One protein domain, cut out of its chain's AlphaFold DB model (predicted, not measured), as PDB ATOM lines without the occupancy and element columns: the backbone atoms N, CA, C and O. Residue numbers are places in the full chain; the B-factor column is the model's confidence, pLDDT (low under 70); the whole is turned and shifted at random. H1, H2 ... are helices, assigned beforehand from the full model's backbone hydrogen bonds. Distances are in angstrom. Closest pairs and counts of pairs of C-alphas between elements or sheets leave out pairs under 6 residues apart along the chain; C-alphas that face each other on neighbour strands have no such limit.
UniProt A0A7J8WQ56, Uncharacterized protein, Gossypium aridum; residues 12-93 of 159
ATOM      1  N   THR A  12     116.227 149.190 162.851       73.56
ATOM      2  CA  THR A  12     116.436 150.570 162.385       73.56
ATOM      3  C   THR A  12     117.106 150.592 161.005       73.56
ATOM      4  O   THR A  12     117.857 149.683 160.639       73.56
ATOM      5  N   ALA A  13     116.884 151.656 160.225       69.62
ATOM      6  CA  ALA A  13     117.524 151.820 158.913       69.62
ATOM      7  C   ALA A  13     119.065 151.767 158.995       69.62
ATOM      8  O   ALA A  13     119.720 151.208 158.115       69.62
ATOM      9  N   GLU A  14     119.632 152.279 160.088       67.12
ATOM     10  CA  GLU A  14     121.063 152.237 160.409       67.12
ATOM     11  C   GLU A  14     121.559 150.808 160.657       67.12
ATOM     12  O   GLU A  14     122.567 150.390 160.087       67.12
ATOM     13  N   ALA A  15     120.835 150.026 161.465       67.00
ATOM     14  CA  ALA A  15     121.191 148.638 161.745       67.00
ATOM     15  C   ALA A  15     121.210 147.807 160.453       67.00
ATOM     16  O   ALA A  15     122.147 147.039 160.211       67.00
ATOM     17  N   ARG A  16     120.224 148.031 159.580       71.69
ATOM     18  CA  ARG A  16     120.157 147.386 158.270       71.69
ATOM     19  C   ARG A  16     121.307 147.812 157.357       71.69
ATOM     20  O   ARG A  16     121.904 146.965 156.693       71.69
ATOM     21  N   PHE A  17     121.651 149.098 157.339       71.44
ATOM     22  CA  PHE A  17     122.797 149.602 156.584       71.44
ATOM     23  C   PHE A  17     124.101 148.933 157.040       71.44
ATOM     24  O   PHE A  17     124.848 148.418 156.210       71.44
ATOM     25  N   ILE A  18     124.353 148.876 158.351       71.19
ATOM     26  CA  ILE A  18     125.569 148.275 158.919       71.19
ATOM     27  C   ILE A  18     125.665 146.792 158.541       71.19
ATOM     28  O   ILE A  18     126.741 146.330 158.151       71.19
ATOM     29  N   LYS A  19     124.547 146.051 158.584       77.62
ATOM     30  CA  LYS A  19     124.492 144.653 158.122       77.62
ATOM     31  C   LYS A  19     124.864 144.521 156.645       77.62
ATOM     32  O   LYS A  19     125.674 143.665 156.292       77.62
ATOM     33  N   ILE A  20     124.304 145.375 155.788       75.44
ATOM     34  CA  ILE A  20     124.579 145.367 154.345       75.44
ATOM     35  C   ILE A  20     126.048 145.706 154.073       75.44
ATOM     36  O   ILE A  20     126.700 144.999 153.304       75.44
ATOM     37  N   GLN A  21     126.592 146.735 154.726       73.06
ATOM     38  CA  GLN A  21     127.996 147.115 154.590       73.06
ATOM     39  C   GLN A  21     128.924 145.977 155.031       73.06
ATOM     40  O   GLN A  21     129.852 145.618 154.306       73.06
ATOM     41  N   ALA A  22     128.671 145.389 156.201       77.50
ATOM     42  CA  ALA A  22     129.462 144.282 156.719       77.50
ATOM     43  C   ALA A  22     129.459 143.087 155.758       77.50
ATOM     44  O   ALA A  22     130.507 142.483 155.527       77.50
ATOM     45  N   ALA A  23     128.300 142.771 155.171       80.44
ATOM     46  CA  ALA A  23     128.156 141.625 154.281       80.44
ATOM     47  C   ALA A  23     128.874 141.884 152.960       80.44
ATOM     48  O   ALA A  23     129.589 141.025 152.455       80.44
ATOM     49  N   TYR A  24     128.738 143.100 152.432       78.12
ATOM     50  CA  TYR A  24     129.443 143.528 151.237       78.12
ATOM     51  C   TYR A  24     130.963 143.420 151.399       78.12
ATOM     52  O   TYR A  24     131.628 142.840 150.546       78.12
ATOM     53  N   GLU A  25     131.517 143.937 152.497       75.31
ATOM     54  CA  GLU A  25     132.962 143.889 152.748       75.31
ATOM     55  C   GLU A  25     133.500 142.463 152.914       75.31
ATOM     56  O   GLU A  25     134.629 142.187 152.509       75.31
ATOM     57  N   LEU A  26     132.704 141.564 153.496       79.69
ATOM     58  CA  LEU A  26     133.061 140.154 153.630       79.69
ATOM     59  C   LEU A  26     133.039 139.431 152.277       79.69
ATOM     60  O   LEU A  26     133.916 138.622 151.992       79.69
ATOM     61  N   LEU A  27     132.031 139.713 151.447       80.06
ATOM     62  CA  LEU A  27     131.767 138.973 150.211       80.06
ATOM     63  C   LEU A  27     132.549 139.485 148.998       80.06
ATOM     64  O   LEU A  27     132.756 138.720 148.056       80.06
ATOM     65  N   ILE A  28     132.962 140.756 148.984       76.12
ATOM     66  CA  ILE A  28     133.671 141.335 147.836       76.12
ATOM     67  C   ILE A  28     135.097 140.798 147.683       76.12
ATOM     68  O   ILE A  28     135.620 140.735 146.570       76.12
ATOM     69  N   ASP A  29     135.712 140.391 148.789       82.12
ATOM     70  CA  ASP A  29     137.027 139.768 148.808       82.12
ATOM     71  C   ASP A  29     136.863 138.241 148.800       82.12
ATOM     72  O   ASP A  29     136.472 137.614 149.787       82.12
ATOM     73  N   GLY A  30     137.151 137.632 147.648       79.06
ATOM     74  CA  GLY A  30     136.982 136.194 147.441       79.06
ATOM     75  C   GLY A  30     137.915 135.317 148.282       79.06
ATOM     76  O   GLY A  30     137.646 134.123 148.431       79.06
ATOM     77  N   GLU A  31     139.003 135.868 148.820       83.00
ATOM     78  CA  GLU A  31     139.910 135.167 149.729       83.00
ATOM     79  C   GLU A  31     139.382 135.233 151.163       83.00
ATOM     80  O   GLU A  31     139.216 134.192 151.797       83.00
ATOM     81  N   ARG A  32     138.963 136.420 151.623       77.88
ATOM     82  CA  ARG A  32     138.302 136.579 152.933       77.88
ATOM     83  C   ARG A  32     137.015 135.777 153.047       77.88
ATOM     84  O   ARG A  32     136.781 135.163 154.084       77.88
ATOM     85  N   ARG A  33     136.204 135.734 151.985       84.19
ATOM     86  CA  ARG A  33     134.996 134.901 151.937       84.19
ATOM     87  C   ARG A  33     135.337 133.424 152.116       84.19
ATOM     88  O   ARG A  33     134.737 132.760 152.950       84.19
ATOM     89  N   ARG A  34     136.324 132.921 151.366       84.19
ATOM     90  CA  ARG A  34     136.761 131.519 151.468       84.19
ATOM     91  C   ARG A  34     137.290 131.193 152.858       84.19
ATOM     92  O   ARG A  34     136.944 130.145 153.390       84.19
ATOM     93  N   GLN A  35     138.073 132.092 153.450       83.56
ATOM     94  CA  GLN A  35     138.590 131.925 154.803       83.56
ATOM     95  C   GLN A  35     137.455 131.871 155.832       83.56
ATOM     96  O   GLN A  35     137.396 130.948 156.636       83.56
ATOM     97  N   TYR A  36     136.501 132.799 155.746       82.88
ATOM     98  CA  TYR A  36     135.322 132.807 156.609       82.88
ATOM     99  C   TYR A  36     134.494 131.524 156.468       82.88
ATOM    100  O   TYR A  36     134.103 130.935 157.477       82.88
ATOM    101  N   ASP A  37     134.262 131.064 155.238       84.06
ATOM    102  CA  ASP A  37     133.535 129.825 154.967       84.06
ATOM    103  C   ASP A  37     134.284 128.602 155.526       84.06
ATOM    104  O   ASP A  37     133.654 127.699 156.075       84.06
ATOM    105  N   MET A  38     135.619 128.568 155.435       83.81
ATOM    106  CA  MET A  38     136.450 127.492 155.990       83.81
ATOM    107  C   MET A  38     136.456 127.480 157.522       83.81
ATOM    108  O   MET A  38     136.218 126.429 158.119       83.81
ATOM    109  N   ASP A  39     136.662 128.637 158.153       82.00
ATOM    110  CA  ASP A  39     136.758 128.786 159.612       82.00
ATOM    111  C   ASP A  39     135.438 128.474 160.328       82.00
ATOM    112  O   ASP A  39     135.423 128.086 161.502       82.00
ATOM    113  N   ASN A  40     134.324 128.613 159.607       79.00
ATOM    114  CA  ASN A  40     132.976 128.459 160.139       79.00
ATOM    115  C   ASN A  40     132.203 127.268 159.545       79.00
ATOM    116  O   ASN A  40     131.046 127.050 159.908       79.00
ATOM    117  N   ARG A  41     132.840 126.447 158.695       78.00
ATOM    118  CA  ARG A  41     132.207 125.313 157.990       78.00
ATOM    119  C   ARG A  41     131.585 124.270 158.916       78.00
ATOM    120  O   ARG A  41     130.635 123.593 158.541       78.00
ATOM    121  N   VAL A  42     132.184 124.082 160.090       75.75
ATOM    122  CA  VAL A  42     131.926 122.931 160.972       75.75
ATOM    123  C   VAL A  42     130.955 123.281 162.103       75.75
ATOM    124  O   VAL A  42     130.365 122.386 162.700       75.75
ATOM    125  N   ASN A  43     130.760 124.572 162.401       78.06
ATOM    126  CA  ASN A  43     129.899 125.002 163.498       78.06
ATOM    127  C   ASN A  43     129.079 126.253 163.118       78.06
ATOM    128  O   ASN A  43     129.601 127.370 163.188       78.06
ATOM    129  N   PRO A  44     127.784 126.094 162.789       73.50
ATOM    130  CA  PRO A  44     126.922 127.216 162.422       73.50
ATOM    131  C   PRO A  44     126.722 128.227 163.563       73.50
ATOM    132  O   PRO A  44     126.514 129.409 163.297       73.50
ATOM    133  N   MET A  45     126.853 127.808 164.829       74.50
ATOM    134  CA  MET A  45     126.798 128.722 165.979       74.50
ATOM    135  C   MET A  45     128.061 129.575 166.099       74.50
ATOM    136  O   MET A  45     127.987 130.741 166.475       74.50
ATOM    137  N   LYS A  46     129.225 129.030 165.733       78.25
ATOM    138  CA  LYS A  46     130.476 129.799 165.687       78.25
ATOM    139  C   LYS A  46     130.444 130.827 164.552       78.25
ATOM    140  O   LYS A  46     130.878 131.959 164.743       78.25
ATOM    141  N   ALA A  47     129.836 130.460 163.420       75.44
ATOM    142  CA  ALA A  47     129.591 131.357 162.292       75.44
ATOM    143  C   ALA A  47     128.721 132.555 162.694       75.44
ATOM    144  O   ALA A  47     129.070 133.705 162.431       75.44
ATOM    145  N   SER A  48     127.593 132.295 163.361       74.56
ATOM    146  CA  SER A  48     126.676 133.356 163.785       74.56
ATOM    147  C   SER A  48     127.291 134.255 164.860       74.56
ATOM    148  O   SER A  48     127.098 135.469 164.816       74.56
ATOM    149  N   GLN A  49     128.089 133.701 165.777       80.62
ATOM    150  CA  GLN A  49     128.840 134.474 166.770       80.62
ATOM    151  C   GLN A  49     129.904 135.367 166.125       80.62
ATOM    152  O   GLN A  49     129.923 136.567 166.392       80.62
ATOM    153  N   ALA A  50     130.731 134.825 165.225       81.12
ATOM    154  CA  ALA A  50     131.738 135.600 164.500       81.12
ATOM    155  C   ALA A  50     131.098 136.736 163.684       81.12
ATOM    156  O   ALA A  50     131.604 137.861 163.652       81.12
ATOM    157  N   TRP A  51     129.942 136.462 163.076       79.50
ATOM    158  CA  TRP A  51     129.151 137.463 162.372       79.50
ATOM    159  C   TRP A  51     128.620 138.562 163.302       79.50
ATOM    160  O   TRP A  51     128.756 139.748 163.000       79.50
ATOM    161  N   MET A  52     128.065 138.200 164.460       79.88
ATOM    162  CA  MET A  52     127.602 139.171 165.455       79.88
ATOM    163  C   MET A  52     128.747 140.029 166.005       79.88
ATOM    164  O   MET A  52     128.603 141.247 166.097       79.88
ATOM    165  N   GLU A  53     129.901 139.438 166.316       83.31
ATOM    166  CA  GLU A  53     131.085 140.182 166.756       83.31
ATOM    167  C   GLU A  53     131.561 141.179 165.698       83.31
ATOM    168  O   GLU A  53     131.915 142.320 166.017       83.31
ATOM    169  N   TRP A  54     131.544 140.770 164.430       82.56
ATOM    170  CA  TRP A  54     131.871 141.642 163.311       82.56
ATOM    171  C   TRP A  54     130.890 142.814 163.204       82.56
ATOM    172  O   TRP A  54     131.315 143.964 163.076       82.56
ATOM    173  N   LEU A  55     129.584 142.554 163.323       80.00
ATOM    174  CA  LEU A  55     128.551 143.593 163.327       80.00
ATOM    175  C   LEU A  55     128.707 144.563 164.502       80.00
ATOM    176  O   LEU A  55     128.602 145.772 164.306       80.00
ATOM    177  N   ILE A  56     129.024 144.073 165.703       78.25
ATOM    178  CA  ILE A  56     129.278 144.914 166.882       78.25
ATOM    179  C   ILE A  56     130.508 145.801 166.658       78.25
ATOM    180  O   ILE A  56     130.466 146.995 166.955       78.25
ATOM    181  N   LYS A  57     131.599 145.255 166.100       81.56
ATOM    182  CA  LYS A  57     132.792 146.041 165.740       81.56
ATOM    183  C   LYS A  57     132.459 147.116 164.706       81.56
ATOM    184  O   LYS A  57     132.914 148.250 164.840       81.56
ATOM    185  N   LYS A  58     131.640 146.785 163.704       76.81
ATOM    186  CA  LYS A  58     131.192 147.739 162.683       76.81
ATOM    187  C   LYS A  58     130.304 148.830 163.255       76.81
ATOM    188  O   LYS A  58     130.533 149.989 162.935       76.81
ATOM    189  N   ARG A  59     129.382 148.484 164.152       74.69
ATOM    190  CA  ARG A  59     128.548 149.453 164.862       74.69
ATOM    191  C   ARG A  59     129.379 150.391 165.736       74.69
ATOM    192  O   ARG A  59     129.246 151.594 165.605       74.69
ATOM    193  N   LYS A  60     130.339 149.880 166.511       78.62
ATOM    194  CA  LYS A  60     131.261 150.739 167.281       78.62
ATOM    195  C   LYS A  60     132.073 151.685 166.389       78.62
ATOM    196  O   LYS A  60     132.245 152.850 166.725       78.62
ATOM    197  N   ALA A  61     132.565 151.199 165.248       73.12
ATOM    198  CA  ALA A  61     133.290 152.030 164.284       73.12
ATOM    199  C   ALA A  61     132.388 153.064 163.584       73.12
ATOM    200  O   ALA A  61     132.871 154.115 163.163       73.12
ATOM    201  N   TRP A  62     131.099 152.752 163.443       66.50
ATOM    202  CA  TRP A  62     130.065 153.647 162.938       66.50
ATOM    203  C   TRP A  62     129.767 154.765 163.934       66.50
ATOM    204  O   TRP A  62     129.897 155.937 163.590       66.50
ATOM    205  N   ASP A  63     129.489 154.401 165.186       73.12
ATOM    206  CA  ASP A  63     129.199 155.328 166.280       73.12
ATOM    207  C   ASP A  63     130.371 156.300 166.523       73.12
ATOM    208  O   ASP A  63     130.163 157.467 166.837       73.12
ATOM    209  N   GLN A  64     131.615 155.853 166.302       73.62
ATOM    210  CA  GLN A  64     132.813 156.704 166.368       73.62
ATOM    211  C   GLN A  64     132.973 157.672 165.182       73.62
ATOM    212  O   GLN A  64     133.644 158.693 165.327       73.62
ATOM    213  N   ARG A  65     132.425 157.361 163.999       66.31
ATOM    214  CA  ARG A  65     132.563 158.181 162.777       66.31
ATOM    215  C   ARG A  65     131.361 159.089 162.499       66.31
ATOM    216  O   ARG A  65     131.530 160.079 161.786       66.31
ATOM    217  N   GLY A  66     130.185 158.765 163.035       66.56
ATOM    218  CA  GLY A  66     128.932 159.491 162.797       66.56
ATOM    219  C   GLY A  66     128.453 159.438 161.338       66.56
ATOM    220  O   GLY A  66     128.968 158.668 160.524       66.56
ATOM    221  N   ASP A  67     127.495 160.301 160.983       59.66
ATOM    222  CA  ASP A  67     126.839 160.365 159.658       59.66
ATOM    223  C   ASP A  67     127.793 160.538 158.463       59.66
ATOM    224  O   ASP A  67     127.454 160.214 157.321       59.66
ATOM    225  N   MET A  68     129.026 160.989 158.701       62.69
ATOM    226  CA  MET A  68     130.055 161.055 157.662       62.69
ATOM    227  C   MET A  68     130.439 159.672 157.112       62.69
ATOM    228  O   MET A  68     130.895 159.581 155.972       62.69
ATOM    229  N   ALA A  69     130.225 158.591 157.872       64.44
ATOM    230  CA  ALA A  69     130.479 157.223 157.419       64.44
ATOM    231  C   ALA A  69     129.526 156.784 156.295       64.44
ATOM    232  O   ALA A  69     129.976 156.137 155.345       64.44
ATOM    233  N   VAL A  70     128.245 157.176 156.359       59.25
ATOM    234  CA  VAL A  70     127.244 156.892 155.313       59.25
ATOM    235  C   VAL A  70     127.668 157.549 154.004       59.25
ATOM    236  O   VAL A  70     127.756 156.887 152.971       59.25
ATOM    237  N   SER A  71     127.967 158.848 154.064       63.69
ATOM    238  CA  SER A  71     128.322 159.658 152.898       63.69
ATOM    239  C   SER A  71     129.634 159.196 152.269       63.69
ATOM    240  O   SER A  71     129.693 159.006 151.056       63.69
ATOM    241  N   ALA A  72     130.658 158.920 153.082       69.25
ATOM    242  CA  ALA A  72     131.942 158.421 152.594       69.25
ATOM    243  C   ALA A  72     131.823 157.028 151.952       69.25
ATOM    244  O   ALA A  72     132.457 156.758 150.931       69.25
ATOM    245  N   TRP A  73     130.996 156.140 152.514       66.12
ATOM    246  CA  TRP A  73     130.766 154.817 151.933       66.12
ATOM    247  C   TRP A  73     129.942 154.886 150.645       66.12
ATOM    248  O   TRP A  73     130.286 154.227 149.664       66.12
ATOM    249  N   ALA A  74     128.903 155.723 150.603       65.69
ATOM    250  CA  ALA A  74     128.129 155.976 149.389       65.69
ATOM    251  C   ALA A  74     129.013 156.555 148.269       65.69
ATOM    252  O   ALA A  74     128.962 156.089 147.130       65.69
ATOM    253  N   GLU A  75     129.892 157.503 148.599       72.88
ATOM    254  CA  GLU A  75     130.864 158.081 147.670       72.88
ATOM    255  C   GLU A  75     131.879 157.034 147.175       72.88
ATOM    256  O   GLU A  75     132.184 156.970 145.980       72.88
ATOM    257  N   GLN A  76     132.349 156.148 148.060       73.50
ATOM    258  CA  GLN A  76     133.224 155.032 147.697       73.50
ATOM    259  C   GLN A  76     132.535 154.051 146.732       73.50
ATOM    260  O   GLN A  76     133.134 153.662 145.728       73.50
ATOM    261  N   GLN A  77     131.281 153.673 146.996       67.12
ATOM    262  CA  GLN A  77     130.511 152.786 146.117       67.12
ATOM    263  C   GLN A  77     130.250 153.425 144.750       67.12
ATOM    264  O   GLN A  77     130.426 152.774 143.717       67.12
ATOM    265  N   GLN A  78     129.918 154.718 144.723       64.62
ATOM    266  CA  GLN A  78     129.736 155.467 143.481       64.62
ATOM    267  C   GLN A  78     131.035 155.517 142.666       64.62
ATOM    268  O   GLN A  78     131.023 155.376 141.441       64.62
ATOM    269  N   ARG A  79     132.180 155.670 143.338       73.00
ATOM    270  CA  ARG A  79     133.500 155.662 142.705       73.00
ATOM    271  C   ARG A  79     133.851 154.297 142.115       73.00
ATOM    272  O   ARG A  79     134.314 154.244 140.977       73.00
ATOM    273  N   GLU A  80     133.598 153.208 142.835       73.25
ATOM    274  CA  GLU A  80     133.790 151.840 142.333       73.25
ATOM    275  C   GLU A  80     132.898 151.542 141.122       73.25
ATOM    276  O   GLU A  80     133.371 151.004 140.115       73.25
ATOM    277  N   LEU A  81     131.630 151.957 141.166       68.62
ATOM    278  CA  LEU A  81     130.712 151.843 140.033       68.62
ATOM    279  C   LEU A  81     131.232 152.623 138.820       68.62
ATOM    280  O   LEU A  81     131.330 152.064 137.730       68.62
ATOM    281  N   ASN A  82     131.650 153.874 139.016       71.56
ATOM    282  CA  ASN A  82     132.225 154.700 137.956       71.56
ATOM    283  C   ASN A  82     133.488 154.070 137.357       71.56
ATOM    284  O   ASN A  82     133.668 154.087 136.142       71.56
ATOM    285  N   LEU A  83     134.354 153.466 138.175       77.12
ATOM    286  CA  LEU A  83     135.540 152.756 137.694       77.12
ATOM    287  C   LEU A  83     135.180 151.496 136.903       77.12
ATOM    288  O   LEU A  83     135.836 151.210 135.903       77.12
ATOM    289  N   ARG A  84     134.156 150.744 137.317       68.94
ATOM    290  CA  ARG A  84     133.659 149.581 136.563       68.94
ATOM    291  C   ARG A  84     133.044 150.000 135.235       68.94
ATOM    292  O   ARG A  84     133.387 149.410 134.218       68.94
ATOM    293  N   VAL A  85     132.226 151.051 135.227       67.50
ATOM    294  CA  VAL A  85     131.657 151.640 134.004       67.50
ATOM    295  C   VAL A  85     132.772 152.106 133.071       67.50
ATOM    296  O   VAL A  85     132.737 151.774 131.893       67.50
ATOM    297  N   ARG A  86     133.810 152.770 133.595       68.62
ATOM    298  CA  ARG A  86     134.991 153.174 132.816       68.62
ATOM    299  C   ARG A  86     135.775 151.985 132.266       68.62
ATOM    300  O   ARG A  86     136.227 152.037 131.133       68.62
ATOM    301  N   ARG A  87     135.960 150.906 133.030       68.69
ATOM    302  CA  ARG A  87     136.613 149.679 132.526       68.69
ATOM    303  C   ARG A  87     135.779 149.004 131.436       68.69
ATOM    304  O   ARG A  87     136.328 148.552 130.437       68.69
ATOM    305  N   LEU A  88     134.461 148.976 131.611       62.91
ATOM    306  CA  LEU A  88     133.534 148.390 130.647       62.91
ATOM    307  C   LEU A  88     133.452 149.230 129.364       62.91
ATOM    308  O   LEU A  88     133.440 148.667 128.274       62.91
ATOM    309  N   SER A  89     133.467 150.562 129.473       61.34
ATOM    310  CA  SER A  89     133.516 151.459 128.314       61.34
ATOM    311  C   SER A  89     134.842 151.337 127.564       61.34
ATOM    312  O   SER A  89     134.846 151.308 126.342       61.34
ATOM    313  N   ARG A  90     135.953 151.183 128.292       57.38
ATOM    314  CA  ARG A  90     137.299 150.953 127.745       57.38
ATOM    315  C   ARG A  90     137.410 149.663 126.935       57.38
ATOM    316  O   ARG A  90     137.962 149.663 125.848       57.38
ATOM    317  N   SER A  91     136.726 148.596 127.354       60.78
ATOM    318  CA  SER A  91     136.683 147.344 126.578       60.78
ATOM    319  C   SER A  91     136.088 147.466 125.159       60.78
ATOM    320  O   SER A  91     136.169 146.510 124.393       60.78
ATOM    321  N   LYS A  92     135.502 148.621 124.798       60.28
ATOM    322  CA  LYS A  92     134.954 148.919 123.463       60.28
ATOM    323  C   LYS A  92     135.590 150.135 122.764       60.28
ATOM    324  O   LYS A  92     135.106 150.498 121.697       60.28
ATOM    325  N   ILE A  93     136.611 150.780 123.338       55.72
ATOM    326  CA  ILE A  93     137.179 152.044 122.827       55.72
ATOM    327  C   ILE A  93     138.620 151.830 122.346       55.72
ATOM    328  O   ILE A  93     139.387 151.084 122.948       55.72
TER     329      ILE A  93
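AT A GLANCE: This is residues 12 to 93 of the 159 residues of an uncharacterized protein of Gossypium aridum (UniProt A0A7J8WQ56). Three helices, H1, H2 and H3, make a loose, open triangle, and a fourth, H4, turns off at the end of H3 to make a V with it and sticks out as a long arm with residues 74 to 93. H2 is the short side of the triangle, and H3 comes back from it to meet H1 at a steep tilt. The printed part has 82 residues with four named helices, in the order H1, H2, H3, H4, and no named strand; the class is all helix. The whole is loose, with a radius of gyration of the C-alphas of 15.9 A, and only just flat, with spans of 50 by 32 by 18 A.

HOW THE PARTS SIT: H1, residues 13 to 28, is followed after a tight link by H2, residues 30 to 40. These two only just touch, with 3 pairs of C-alphas within 8 A, and touch only at the corner by their link; H1 does so with residues 26 to 27 alone. Their closest C-alphas, of Leu 27 and Arg 33, are 5.5 A apart, and their lines are about perpendicular at 76 degrees. H3, residues 44 to 65, is close to H2 but not clearly touching it; their closest C-alphas, of Asn 40 and Ala 47, are 4.9 A apart. With residues 54 to 59 alone H3 touches residues 18 to 22 of H1. The closest C-alphas there, of Lys 19 and Leu 55, are 6.7 A apart, and the two helices run opposite ways at a steep tilt of 64 degrees. H4, residues 68 to 90, touches no helix. It is close to H3 but not clearly touching, with the C-alphas of Trp 62 and Ala 69 the closest at 6.6 A, and their lines are about perpendicular at 73 degrees. H4 and H1 are near each other, with 5 pairs of C-alphas within 10 A, and H4 and H2 are apart. In H1, H2, H3 and H4 every O i to N i+4 pair is within hydrogen-bond range.

IN THESE COORDINATES: H1 begins at C-alpha 13 at (117.524, 151.820, 158.913) and is 22.2 A from first to last C-alpha. H2 is 15.4 A long. H3 is 31.5 A long and begins at C-alpha 44 at (126.922, 127.216, 162.422). H4 is 32.4 A long and ends at C-alpha 90 at (137.299, 150.953, 127.745).

THE WHOLE: The two C-alphas farthest apart, of Met 45 and Ile 93, are 50.1 A apart. Residues 41 to 46, of which 44 to 46 belong to H3, also stand free. The printed part has no cut, and its three links are tight. The mean pLDDT of the printed part is 73.4; 27 residues are under 70, among them residues 65 to 74 and 84 to 93.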